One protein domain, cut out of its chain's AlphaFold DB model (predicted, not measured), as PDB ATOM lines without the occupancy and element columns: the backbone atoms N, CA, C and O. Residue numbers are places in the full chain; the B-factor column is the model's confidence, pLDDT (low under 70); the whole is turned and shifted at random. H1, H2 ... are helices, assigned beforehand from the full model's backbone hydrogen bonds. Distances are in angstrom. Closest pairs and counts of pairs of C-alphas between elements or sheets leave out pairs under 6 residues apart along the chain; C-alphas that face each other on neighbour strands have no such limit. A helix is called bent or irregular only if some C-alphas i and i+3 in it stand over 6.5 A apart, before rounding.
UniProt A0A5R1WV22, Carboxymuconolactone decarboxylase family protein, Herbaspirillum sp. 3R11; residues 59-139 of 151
ATOM      1  N   LEU A  59     103.231  75.534 110.226       88.06
ATOM      2  CA  LEU A  59     103.558  75.634 108.810       88.06
ATOM      3  C   LEU A  59     103.394  74.278 108.130       88.06
ATOM      4  O   LEU A  59     104.042  73.300 108.504       88.06
ATOM      5  N   ALA A  60     102.571  74.219 107.087       85.88
ATOM      6  CA  ALA A  60     102.253  72.970 106.405       85.88
ATOM      7  C   ALA A  60     103.506  72.212 105.913       85.88
ATOM      8  O   ALA A  60     104.425  72.800 105.336       85.88
ATOM      9  N   VAL A  61     103.509  70.880 106.068       84.25
ATOM     10  CA  VAL A  61     104.624  69.989 105.674       84.25
ATOM     11  C   VAL A  61     105.127  70.240 104.246       84.25
ATOM     12  O   VAL A  61     106.344  70.348 104.065       84.25
ATOM     13  N   PRO A  62     104.252  70.400 103.226       83.25
ATOM     14  CA  PRO A  62     104.715  70.674 101.870       83.25
ATOM     15  C   PRO A  62     105.512  71.978 101.781       83.25
ATOM     16  O   PRO A  62     106.537  72.019 101.109       83.25
ATOM     17  N   VAL A  63     105.103  73.025 102.502       85.06
ATOM     18  CA  VAL A  63     105.801  74.319 102.511       85.06
ATOM     19  C   VAL A  63     107.186  74.178 103.150       85.06
ATOM     20  O   VAL A  63     108.166  74.650 102.572       85.06
ATOM     21  N   ARG A  64     107.297  73.463 104.278       85.25
ATOM     22  CA  ARG A  64     108.587  73.181 104.943       85.25
ATOM     23  C   ARG A  64     109.574  72.495 103.995       85.25
ATOM     24  O   ARG A  64     110.700  72.962 103.819       85.25
ATOM     25  N   ALA A  65     109.124  71.440 103.314       80.88
ATOM     26  CA  ALA A  65     109.938  70.711 102.341       80.88
ATOM     27  C   ALA A  65     110.380  71.605 101.167       80.88
ATOM     28  O   ALA A  65     111.532  71.550 100.728       80.88
ATOM     29  N   ARG A  66     109.491  72.481 100.676       83.75
ATOM     30  CA  ARG A  66     109.834  73.424  99.603       83.75
ATOM     31  C   ARG A  66     110.864  74.460 100.049       83.75
ATOM     32  O   ARG A  66     111.806  74.693  99.294       83.75
ATOM     33  N   ILE A  67     110.770  74.989 101.271       84.00
ATOM     34  CA  ILE A  67     111.761  75.917 101.848       84.00
ATOM     35  C   ILE A  67     113.143  75.263 101.954       84.00
ATOM     36  O   ILE A  67     114.132  75.880 101.559       84.00
ATOM     37  N   ALA A  68     113.218  74.003 102.396       75.81
ATOM     38  CA  ALA A  68     114.467  73.230 102.413       75.81
ATOM     39  C   ALA A  68     115.123  73.126 101.026       75.81
ATOM     40  O   ALA A  68     116.343  73.208 100.886       75.81
ATOM     41  N   SER A  69     114.305  73.023  99.975       71.25
ATOM     42  CA  SER A  69     114.765  72.967  98.584       71.25
ATOM     43  C   SER A  69     114.867  74.327  97.877       71.25
ATOM     44  O   SER A  69     115.239  74.368  96.701       71.25
ATOM     45  N   ALA A  70     114.556  75.445  98.547       72.25
ATOM     46  CA  ALA A  70     114.362  76.750  97.901       72.25
ATOM     47  C   ALA A  70     115.593  77.237  97.119       72.25
ATOM     48  O   ALA A  70     115.451  77.931  96.108       72.25
ATOM     49  N   GLN A  71     116.791  76.836  97.555       64.50
ATOM     50  CA  GLN A  71     118.066  77.140  96.902       64.50
ATOM     51  C   GLN A  71     118.341  76.289  95.651       64.50
ATOM     52  O   GLN A  71     119.131  76.693  94.805       64.50
ATOM     53  N   ARG A  72     117.736  75.098  95.540       65.94
ATOM     54  CA  ARG A  72     118.141  74.058  94.578       65.94
ATOM     55  C   ARG A  72     117.203  73.931  93.378       65.94
ATOM     56  O   ARG A  72     117.665  73.565  92.303       65.94
ATOM     57  N   THR A  73     115.917  74.259  93.527       62.72
ATOM     58  CA  THR A  73     114.918  73.993  92.476       62.72
ATOM     59  C   THR A  73     113.947  75.153  92.280       62.72
ATOM     60  O   THR A  73     113.345  75.649  93.233       62.72
ATOM     61  N   ILE A  74     113.715  75.537  91.024       61.00
ATOM     62  CA  ILE A  74     112.561  76.349  90.624       61.00
ATOM     63  C   ILE A  74     111.506  75.376  90.094       61.00
ATOM     64  O   ILE A  74     111.701  74.769  89.045       61.00
ATOM     65  N   ALA A  75     110.419  75.182  90.840       64.19
ATOM     66  CA  ALA A  75     109.293  74.350  90.424       64.19
ATOM     67  C   ALA A  75     108.038  75.212  90.254       64.19
ATOM     68  O   ALA A  75     107.941  76.299  90.826       64.19
ATOM     69  N   ARG A  76     107.072  74.718  89.472       68.75
ATOM     70  CA  ARG A  76     105.728  75.298  89.444       68.75
ATOM     71  C   ARG A  76     105.036  74.926  90.751       68.75
ATOM     72  O   ARG A  76     104.824  73.748  91.019       68.75
ATOM     73  N   GLU A  77     104.717  75.932  91.544       71.69
ATOM     74  CA  GLU A  77     104.119  75.783  92.866       71.69
ATOM     75  C   GLU A  77     102.738  76.438  92.905       71.69
ATOM     76  O   GLU A  77     102.408  77.274  92.058       71.69
ATOM     77  N   ASP A  78     101.940  76.054  93.900       84.31
ATOM     78  CA  ASP A  78     100.784  76.845  94.306       84.31
ATOM     79  C   ASP A  78     101.237  78.279  94.679       84.31
ATOM     80  O   ASP A  78     102.325  78.434  95.249       84.31
ATOM     81  N   PRO A  79     100.454  79.331  94.366       87.44
ATOM     82  CA  PRO A  79     100.849  80.715  94.624       87.44
ATOM     83  C   PRO A  79     101.249  81.006  96.075       87.44
ATOM     84  O   PRO A  79     102.162  81.804  96.296       87.44
ATOM     85  N   GLN A  80     100.612  80.360  97.057       89.25
ATOM     86  CA  GLN A  80     100.949  80.539  98.467       89.25
ATOM     87  C   GLN A  80     102.344  79.976  98.765       89.25
ATOM     88  O   GLN A  80     103.202  80.678  99.299       89.25
ATOM     89  N   VAL A  81     102.614  78.743  98.331       89.38
ATOM     90  CA  VAL A  81     103.919  78.086  98.513       89.38
ATOM     91  C   VAL A  81     105.032  78.873  97.811       89.38
ATOM     92  O   VAL A  81     106.090  79.112  98.400       89.38
ATOM     93  N   ALA A  82     104.754  79.380  96.605       89.00
ATOM     94  CA  ALA A  82     105.685  80.213  95.850       89.00
ATOM     95  C   ALA A  82     106.068  81.496  96.605       89.00
ATOM     96  O   ALA A  82     107.225  81.926  96.549       89.00
ATOM     97  N   ALA A  83     105.128  82.099  97.342       92.12
ATOM     98  CA  ALA A  83     105.399  83.268  98.171       92.12
ATOM     99  C   ALA A  83     106.338  82.935  99.344       92.12
ATOM    100  O   ALA A  83     107.295  83.678  99.576       92.12
ATOM    101  N   ALA A  84     106.145  81.799 100.025       92.50
ATOM    102  CA  ALA A  84     107.073  81.346 101.066       92.50
ATOM    103  C   ALA A  84     108.472  81.053 100.511       92.50
ATOM    104  O   ALA A  84     109.468  81.458 101.109       92.50
ATOM    105  N   VAL A  85     108.576  80.408  99.343       91.25
ATOM    106  CA  VAL A  85     109.871  80.145  98.692       91.25
ATOM    107  C   VAL A  85     110.561  81.447  98.273       91.25
ATOM    108  O   VAL A  85     111.767  81.596  98.487       91.25
ATOM    109  N   LYS A  86     109.822  82.425  97.730       91.56
ATOM    110  CA  LYS A  86     110.352  83.764  97.409       91.56
ATOM    111  C   LYS A  86     110.866  84.476  98.663       91.56
ATOM    112  O   LYS A  86     111.959  85.048  98.644       91.56
ATOM    113  N   PHE A  87     110.104  84.419  99.752       94.31
ATOM    114  CA  PHE A  87     110.493  85.004 101.032       94.31
ATOM    115  C   PHE A  87     111.755  84.334 101.600       94.31
ATOM    116  O   PHE A  87     112.713  85.019 101.959       94.31
ATOM    117  N   ALA A  88     111.818  83.001 101.572       92.62
ATOM    118  CA  ALA A  88     112.984  82.224 101.987       92.62
ATOM    119  C   ALA A  88     114.250  82.562 101.182       92.62
ATOM    120  O   ALA A  88     115.327  82.725 101.755       92.62
ATOM    121  N   ARG A  89     114.133  82.727  99.860       90.06
ATOM    122  CA  ARG A  89     115.248  83.185  99.011       90.06
ATOM    123  C   ARG A  89     115.702  84.589  99.382       90.06
ATOM    124  O   ARG A  89     116.895  84.810  99.554       90.06
ATOM    125  N   SER A  90     114.757  85.502  99.591       92.12
ATOM    126  CA  SER A  90     115.065  86.878  99.996       92.12
ATOM    127  C   SER A  90     115.812  86.921 101.330       92.12
ATOM    128  O   SER A  90     116.752  87.699 101.477       92.12
ATOM    129  N   LEU A  91     115.442  86.064 102.291       92.69
ATOM    130  CA  LEU A  91     116.143  85.929 103.573       92.69
ATOM    131  C   LEU A  91     117.609  85.534 103.369       92.69
ATOM    132  O   LEU A  91     118.494  86.126 103.987       92.69
ATOM    133  N   LEU A  92     117.868  84.573 102.484       87.69
ATOM    134  CA  LEU A  92     119.216  84.095 102.179       87.69
ATOM    135  C   LEU A  92     120.040  85.142 101.419       87.69
ATOM    136  O   LEU A  92     121.161  85.449 101.814       87.69
ATOM    137  N   GLU A  93     119.483  85.729 100.360       88.62
ATOM    138  CA  GLU A  93     120.162  86.720  99.513       88.62
ATOM    139  C   GLU A  93     120.504  88.000 100.282       88.62
ATOM    140  O   GLU A  93     121.574  88.585 100.104       88.62
ATOM    141  N   LYS A  94     119.603  88.431 101.171       91.50
ATOM    142  CA  LYS A  94     119.752  89.665 101.947       91.50
ATOM    143  C   LYS A  94     120.406  89.433 103.313       91.50
ATOM    144  O   LYS A  94     120.486  90.379 104.098       91.50
ATOM    145  N   ASN A  95     120.872  88.219 103.628       86.50
ATOM    146  CA  ASN A  95     121.404  87.849 104.951       86.50
ATOM    147  C   ASN A  95     120.474  88.291 106.100       86.50
ATOM    148  O   ASN A  95     120.897  88.949 107.051       86.50
ATOM    149  N   GLY A  96     119.177  88.016 105.962       88.75
ATOM    150  CA  GLY A  96     118.147  88.368 106.940       88.75
ATOM    151  C   GLY A  96     117.706  89.836 106.939       88.75
ATOM    152  O   GLY A  96     116.775  90.176 107.666       88.75
ATOM    153  N   LYS A  97     118.308  90.714 106.122       92.19
ATOM    154  CA  LYS A  97     117.927  92.137 106.012       92.19
ATOM    155  C   LYS A  97     116.654  92.314 105.178       92.19
ATOM    156  O   LYS A  97     116.676  92.847 104.071       92.19
ATOM    157  N   ILE A  98     115.551  91.821 105.720       93.44
ATOM    158  CA  ILE A  98     114.213  91.863 105.137       93.44
ATOM    159  C   ILE A  98     113.540  93.198 105.465       93.44
ATOM    160  O   ILE A  98     113.606  93.678 106.597       93.44
ATOM    161  N   GLY A  99     112.901  93.810 104.467       91.81
ATOM    162  CA  GLY A  99     112.160  95.058 104.624       91.81
ATOM    163  C   GLY A  99     110.682  94.838 104.954       91.81
ATOM    164  O   GLY A  99     110.147  93.739 104.832       91.81
ATOM    165  N   ALA A 100     109.981  95.917 105.308       92.56
ATOM    166  CA  ALA A 100     108.544  95.863 105.592       92.56
ATOM    167  C   ALA A 100     107.718  95.331 104.406       92.56
ATOM    168  O   ALA A 100     106.755  94.601 104.614       92.56
ATOM    169  N   LEU A 101     108.117  95.652 103.169       91.50
ATOM    170  CA  LEU A 101     107.439  95.177 101.959       91.50
ATOM    171  C   LEU A 101     107.512  93.655 101.810       91.50
ATOM    172  O   LEU A 101     106.492  93.032 101.541       91.50
ATOM    173  N   ASP A 102     108.676  93.051 102.063       92.81
ATOM    174  CA  ASP A 102     108.845  91.594 102.009       92.81
ATOM    175  C   ASP A 102     107.888  90.894 103.006       92.81
ATOM    176  O   ASP A 102     107.289  89.864 102.694       92.81
ATOM    177  N   LEU A 103     107.691  91.485 104.196       95.25
ATOM    178  CA  LEU A 103     106.758  90.973 105.209       95.25
ATOM    179  C   LEU A 103     105.282  91.183 104.831       95.25
ATOM    180  O   LEU A 103     104.434  90.362 105.170       95.25
ATOM    181  N   VAL A 104     104.947  92.280 104.149       95.00
ATOM    182  CA  VAL A 104     103.583  92.512 103.644       95.00
ATOM    183  C   VAL A 104     103.239  91.509 102.547       95.00
ATOM    184  O   VAL A 104     102.127  90.981 102.537       95.00
ATOM    185  N   GLU A 105     104.180  91.203 101.654       93.50
ATOM    186  CA  GLU A 105     103.969  90.240 100.572       93.50
ATOM    187  C   GLU A 105     103.670  88.832 101.104       93.50
ATOM    188  O   GLU A 105     102.680  88.226 100.697       93.50
ATOM    189  N   VAL A 106     104.471  88.326 102.050       95.00
ATOM    190  CA  VAL A 106     104.253  86.981 102.613       95.00
ATOM    191  C   VAL A 106     102.942  86.904 103.409       95.00
ATOM    192  O   VAL A 106     102.207  85.929 103.284       95.00
ATOM    193  N   ARG A 107     102.556  87.966 104.129       96.69
ATOM    194  CA  ARG A 107     101.245  88.034 104.805       96.69
ATOM    195  C   ARG A 107     100.081  88.076 103.825       96.69
ATOM    196  O   ARG A 107      99.054  87.449 104.060       96.69
ATOM    197  N   SER A 108     100.242  88.779 102.706       95.69
ATOM    198  CA  SER A 108      99.222  88.847 101.652       95.69
ATOM    199  C   SER A 108      99.000  87.492 100.974       95.69
ATOM    200  O   SER A 108      97.924  87.247 100.437       95.69
ATOM    201  N   ALA A 109      99.986  86.592 101.043       94.88
ATOM    202  CA  ALA A 109      99.851  85.193 100.639       94.88
ATOM    203  C   ALA A 109      99.159  84.306 101.697       94.88
ATOM    204  O   ALA A 109      99.015  83.103 101.492       94.88
ATOM    205  N   GLY A 110      98.713  84.877 102.818       95.62
ATOM    206  CA  GLY A 110      97.936  84.187 103.849       95.62
ATOM    207  C   GLY A 110      98.752  83.613 105.006       95.62
ATOM    208  O   GLY A 110      98.172  82.925 105.838       95.62
ATOM    209  N   TYR A 111     100.057  83.888 105.083       96.56
ATOM    210  CA  TYR A 111     100.882  83.438 106.205       96.56
ATOM    211  C   TYR A 111     100.696  84.319 107.442       96.56
ATOM    212  O   TYR A 111     100.771  85.551 107.378       96.56
ATOM    213  N   SER A 112     100.506  83.668 108.584       96.62
ATOM    214  CA  SER A 112     100.503  84.287 109.908       96.62
ATOM    215  C   SER A 112     101.916  84.663 110.373       96.62
ATOM    216  O   SER A 112     102.916  84.158 109.865       96.62
ATOM    217  N   ASP A 113     102.019  85.516 111.397       96.12
ATOM    218  CA  ASP A 113     103.321  85.846 111.996       96.12
ATOM    219  C   ASP A 113     104.014  84.611 112.605       96.12
ATOM    220  O   ASP A 113     105.240  84.522 112.563       96.12
ATOM    221  N   ALA A 114     103.249  83.634 113.107       95.06
ATOM    222  CA  ALA A 114     103.794  82.364 113.586       95.06
ATOM    223  C   ALA A 114     104.459  81.582 112.444       95.06
ATOM    224  O   ALA A 114     105.628  81.216 112.539       95.06
ATOM    225  N   GLU A 115     103.760  81.419 111.321       95.19
ATOM    226  CA  GLU A 115     104.299  80.740 110.140       95.19
ATOM    227  C   GLU A 115     105.497  81.482 109.540       95.19
ATOM    228  O   GLU A 115     106.450  80.849 109.100       95.19
ATOM    229  N   ILE A 116     105.511  82.818 109.564       95.56
ATOM    230  CA  ILE A 116     106.667  83.613 109.120       95.56
ATOM    231  C   ILE A 116     107.898  83.323 109.987       95.56
ATOM    232  O   ILE A 116     108.994  83.136 109.453       95.56
ATOM    233  N   VAL A 117     107.736  83.254 111.311       94.62
ATOM    234  CA  VAL A 117     108.821  82.878 112.233       94.62
ATOM    235  C   VAL A 117     109.290  81.447 111.970       94.62
ATOM    236  O   VAL A 117     110.497  81.185 111.961       94.62
ATOM    237  N   GLU A 118     108.372  80.524 111.693       93.38
ATOM    238  CA  GLU A 118     108.712  79.151 111.319       93.38
ATOM    239  C   GLU A 118     109.493  79.102 109.994       93.38
ATOM    240  O   GLU A 118     110.534  78.447 109.929       93.38
ATOM    241  N   ILE A 119     109.086  79.862 108.968       93.19
ATOM    242  CA  ILE A 119     109.832  79.986 107.702       93.19
ATOM    243  C   ILE A 119     111.259  80.481 107.967       93.19
ATOM    244  O   ILE A 119     112.217  79.879 107.479       93.19
ATOM    245  N   ILE A 120     111.422  81.547 108.760       93.31
ATOM    246  CA  ILE A 120     112.743  82.091 109.121       93.31
ATOM    247  C   ILE A 120     113.589  81.034 109.839       93.31
ATOM    248  O   ILE A 120     114.778  80.894 109.548       93.31
ATOM    249  N   THR A 121     112.982  80.263 110.740       92.19
ATOM    250  CA  THR A 121     113.657  79.199 111.495       92.19
ATOM    251  C   THR A 121     114.168  78.097 110.567       92.19
ATOM    252  O   THR A 121     115.347  77.740 110.628       92.19
ATOM    253  N   HIS A 122     113.325  77.614 109.649       89.00
ATOM    254  CA  HIS A 122     113.712  76.626 108.635       89.00
ATOM    255  C   HIS A 122     114.828  77.154 107.728       89.00
ATOM    256  O   HIS A 122     115.810  76.456 107.473       89.00
ATOM    257  N   VAL A 123     114.745  78.414 107.295       90.56
ATOM    258  CA  VAL A 123     115.805  79.057 106.504       90.56
ATOM    259  C   VAL A 123     117.119  79.146 107.282       90.56
ATOM    260  O   VAL A 123     118.173  78.854 106.720       90.56
ATOM    261  N   GLY A 124     117.072  79.497 108.568       89.88
ATOM    262  CA  GLY A 124     118.249  79.550 109.435       89.88
ATOM    263  C   GLY A 124     118.926  78.187 109.606       89.88
ATOM    264  O   GLY A 124     120.149  78.097 109.510       89.88
ATOM    265  N   LEU A 125     118.146  77.116 109.783       88.38
ATOM    266  CA  LEU A 125     118.657  75.739 109.844       88.38
ATOM    267  C   LEU A 125     119.332  75.316 108.531       88.38
ATOM    268  O   LEU A 125     120.425  74.739 108.541       88.38
ATOM    269  N   ASN A 126     118.725  75.654 107.393       85.06
ATOM    270  CA  ASN A 126     119.308  75.384 106.077       85.06
ATOM    271  C   ASN A 126     120.598  76.176 105.860       85.06
ATOM    272  O   ASN A 126     121.583  75.644 105.357       85.06
ATOM    273  N   PHE A 127     120.619  77.440 106.277       87.75
ATOM    274  CA  PHE A 127     121.808  78.278 106.194       87.75
ATOM    275  C   PHE A 127     122.947  77.744 107.072       87.75
ATOM    276  O   PHE A 127     124.089  77.669 106.624       87.75
ATOM    277  N   LEU A 128     122.642  77.302 108.295       89.50
ATOM    278  CA  LEU A 128     123.619  76.695 109.198       89.50
ATOM    279  C   LEU A 128     124.241  75.429 108.595       89.50
ATOM    280  O   LEU A 128     125.464  75.267 108.622       89.50
ATOM    281  N   THR A 129     123.414  74.535 108.050       87.62
ATOM    282  CA  THR A 129     123.919  73.309 107.419       87.62
ATOM    283  C   THR A 129     124.759  73.640 106.191       87.62
ATOM    284  O   THR A 129     125.869  73.122 106.094       87.62
ATOM    285  N   ASP A 130     124.315  74.558 105.325       87.44
ATOM    286  CA  ASP A 130     125.070  75.051 104.162       87.44
ATOM    287  C   ASP A 130     126.449  75.613 104.545       87.44
ATOM    288  O   ASP A 130     127.466  75.231 103.958       87.44
ATOM    289  N   MET A 131     126.516  76.452 105.585       89.00
ATOM    290  CA  MET A 131     127.784  76.955 106.120       89.00
ATOM    291  C   MET A 131     128.703  75.817 106.571       89.00
ATOM    292  O   MET A 131     129.893  75.824 106.243       89.00
ATOM    293  N   LEU A 132     128.169  74.828 107.295       90.69
ATOM    294  CA  LEU A 132     128.957  73.692 107.763       90.69
ATOM    295  C   LEU A 132     129.466  72.840 106.595       90.69
ATOM    296  O   LEU A 132     130.642  72.471 106.581       90.69
ATOM    297  N   GLY A 133     128.625  72.563 105.597       89.19
ATOM    298  CA  GLY A 133     129.015  71.815 104.401       89.19
ATOM    299  C   GLY A 133     130.119  72.527 103.620       89.19
ATOM    300  O   GLY A 133     131.156  71.935 103.325       89.19
ATOM    301  N   LYS A 134     129.971  73.839 103.383       89.50
ATOM    302  CA  LYS A 134     130.989  74.665 102.708       89.50
ATOM    303  C   LYS A 134     132.309  74.714 103.475       89.50
ATOM    304  O   LYS A 134     133.371  74.539 102.875       89.50
ATOM    305  N   ALA A 135     132.262  74.927 104.791       91.81
ATOM    306  CA  ALA A 135     133.458  74.995 105.630       91.81
ATOM    307  C   ALA A 135     134.188  73.645 105.708       91.81
ATOM    308  O   ALA A 135     135.417  73.595 105.639       91.81
ATOM    309  N   SER A 136     133.435  72.549 105.813       92.44
ATOM    310  CA  SER A 136     133.979  71.191 105.900       92.44
ATOM    311  C   SER A 136     134.354  70.583 104.547       92.44
ATOM    312  O   SER A 136     135.112  69.616 104.523       92.44
ATOM    313  N   GLN A 137     133.880  71.151 103.431       89.12
ATOM    314  CA  GLN A 137     133.909  70.527 102.101       89.12
ATOM    315  C   GLN A 137     133.247  69.140 102.081       89.12
ATOM    316  O   GLN A 137     133.697  68.241 101.371       89.12
ATOM    317  N   VAL A 138     132.189  68.976 102.878       86.25
ATOM    318  CA  VAL A 138     131.324  67.796 102.880       86.25
ATOM    319  C   VAL A 138     130.024  68.163 102.189       86.25
ATOM    320  O   VAL A 138     129.389  69.168 102.518       86.25
ATOM    321  N   GLU A 139     129.639  67.357 101.207       75.56
ATOM    322  CA  GLU A 139     128.394  67.557 100.483       75.56
ATOM    323  C   GLU A 139     127.190  67.295 101.395       75.56
ATOM    324  O   GLU A 139     127.127  66.299 102.120       75.56
TER     325      GLU A 139
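This is residues 59 to 139 of the 151 residues of the protein "Carboxymuconolactone decarboxylase family protein" of Herbaspirillum sp. 3R11 (UniProt A0A5R1WV22). Three shorter helices make a bent row, H1 and H3 on either side of H2, and the long helix H4 crosses H1 and H2 on one side, its far end, residues 131 to 136, sticking out. The printed part has 81 residues with four named helices, H1 to H4 in order, and no named strand: all helix, compact, with a radius of gyration of the C-alphas of 12.6 A and spans of 39 by 26 by 20 A.

Find C-alpha 61 at (104.624, 69.989, 105.674), where H1 begins, residues 61 to 68, 10.9 A. H2 takes residues 79 to 93, 20.8 A, and H3 residues 100 to 108, 12.3 A. H4, residues 113 to 136, runs 34.5 A to C-alpha 136 at (133.979, 71.191, 105.900).

Start at the hub, H2. It touches H1, the same way at a shallow tilt of 29 degrees; the closest C-alphas, of Ile 67 and Val 85, are 5.6 A apart. With residues 83 to 87 alone it touches H3, a helical hairpin at 23 degrees, closest at C-alphas 83 and 106, 5.9 A. H4 touches H2 with residues 119 to 127 alone, a steep tilt of 47 degrees, closest at C-alphas 88 and 123, 6.2 A. H1 and H3 are apart. In H1, H2, H3 and H4 every O i to N i+4 pair is within hydrogen-bond range.

The C-alphas of Ser 108 and Gln 137 are farthest apart, 39.2 A. The printed part has no cut and no long link; residues 71 to 76 have pLDDT under 70.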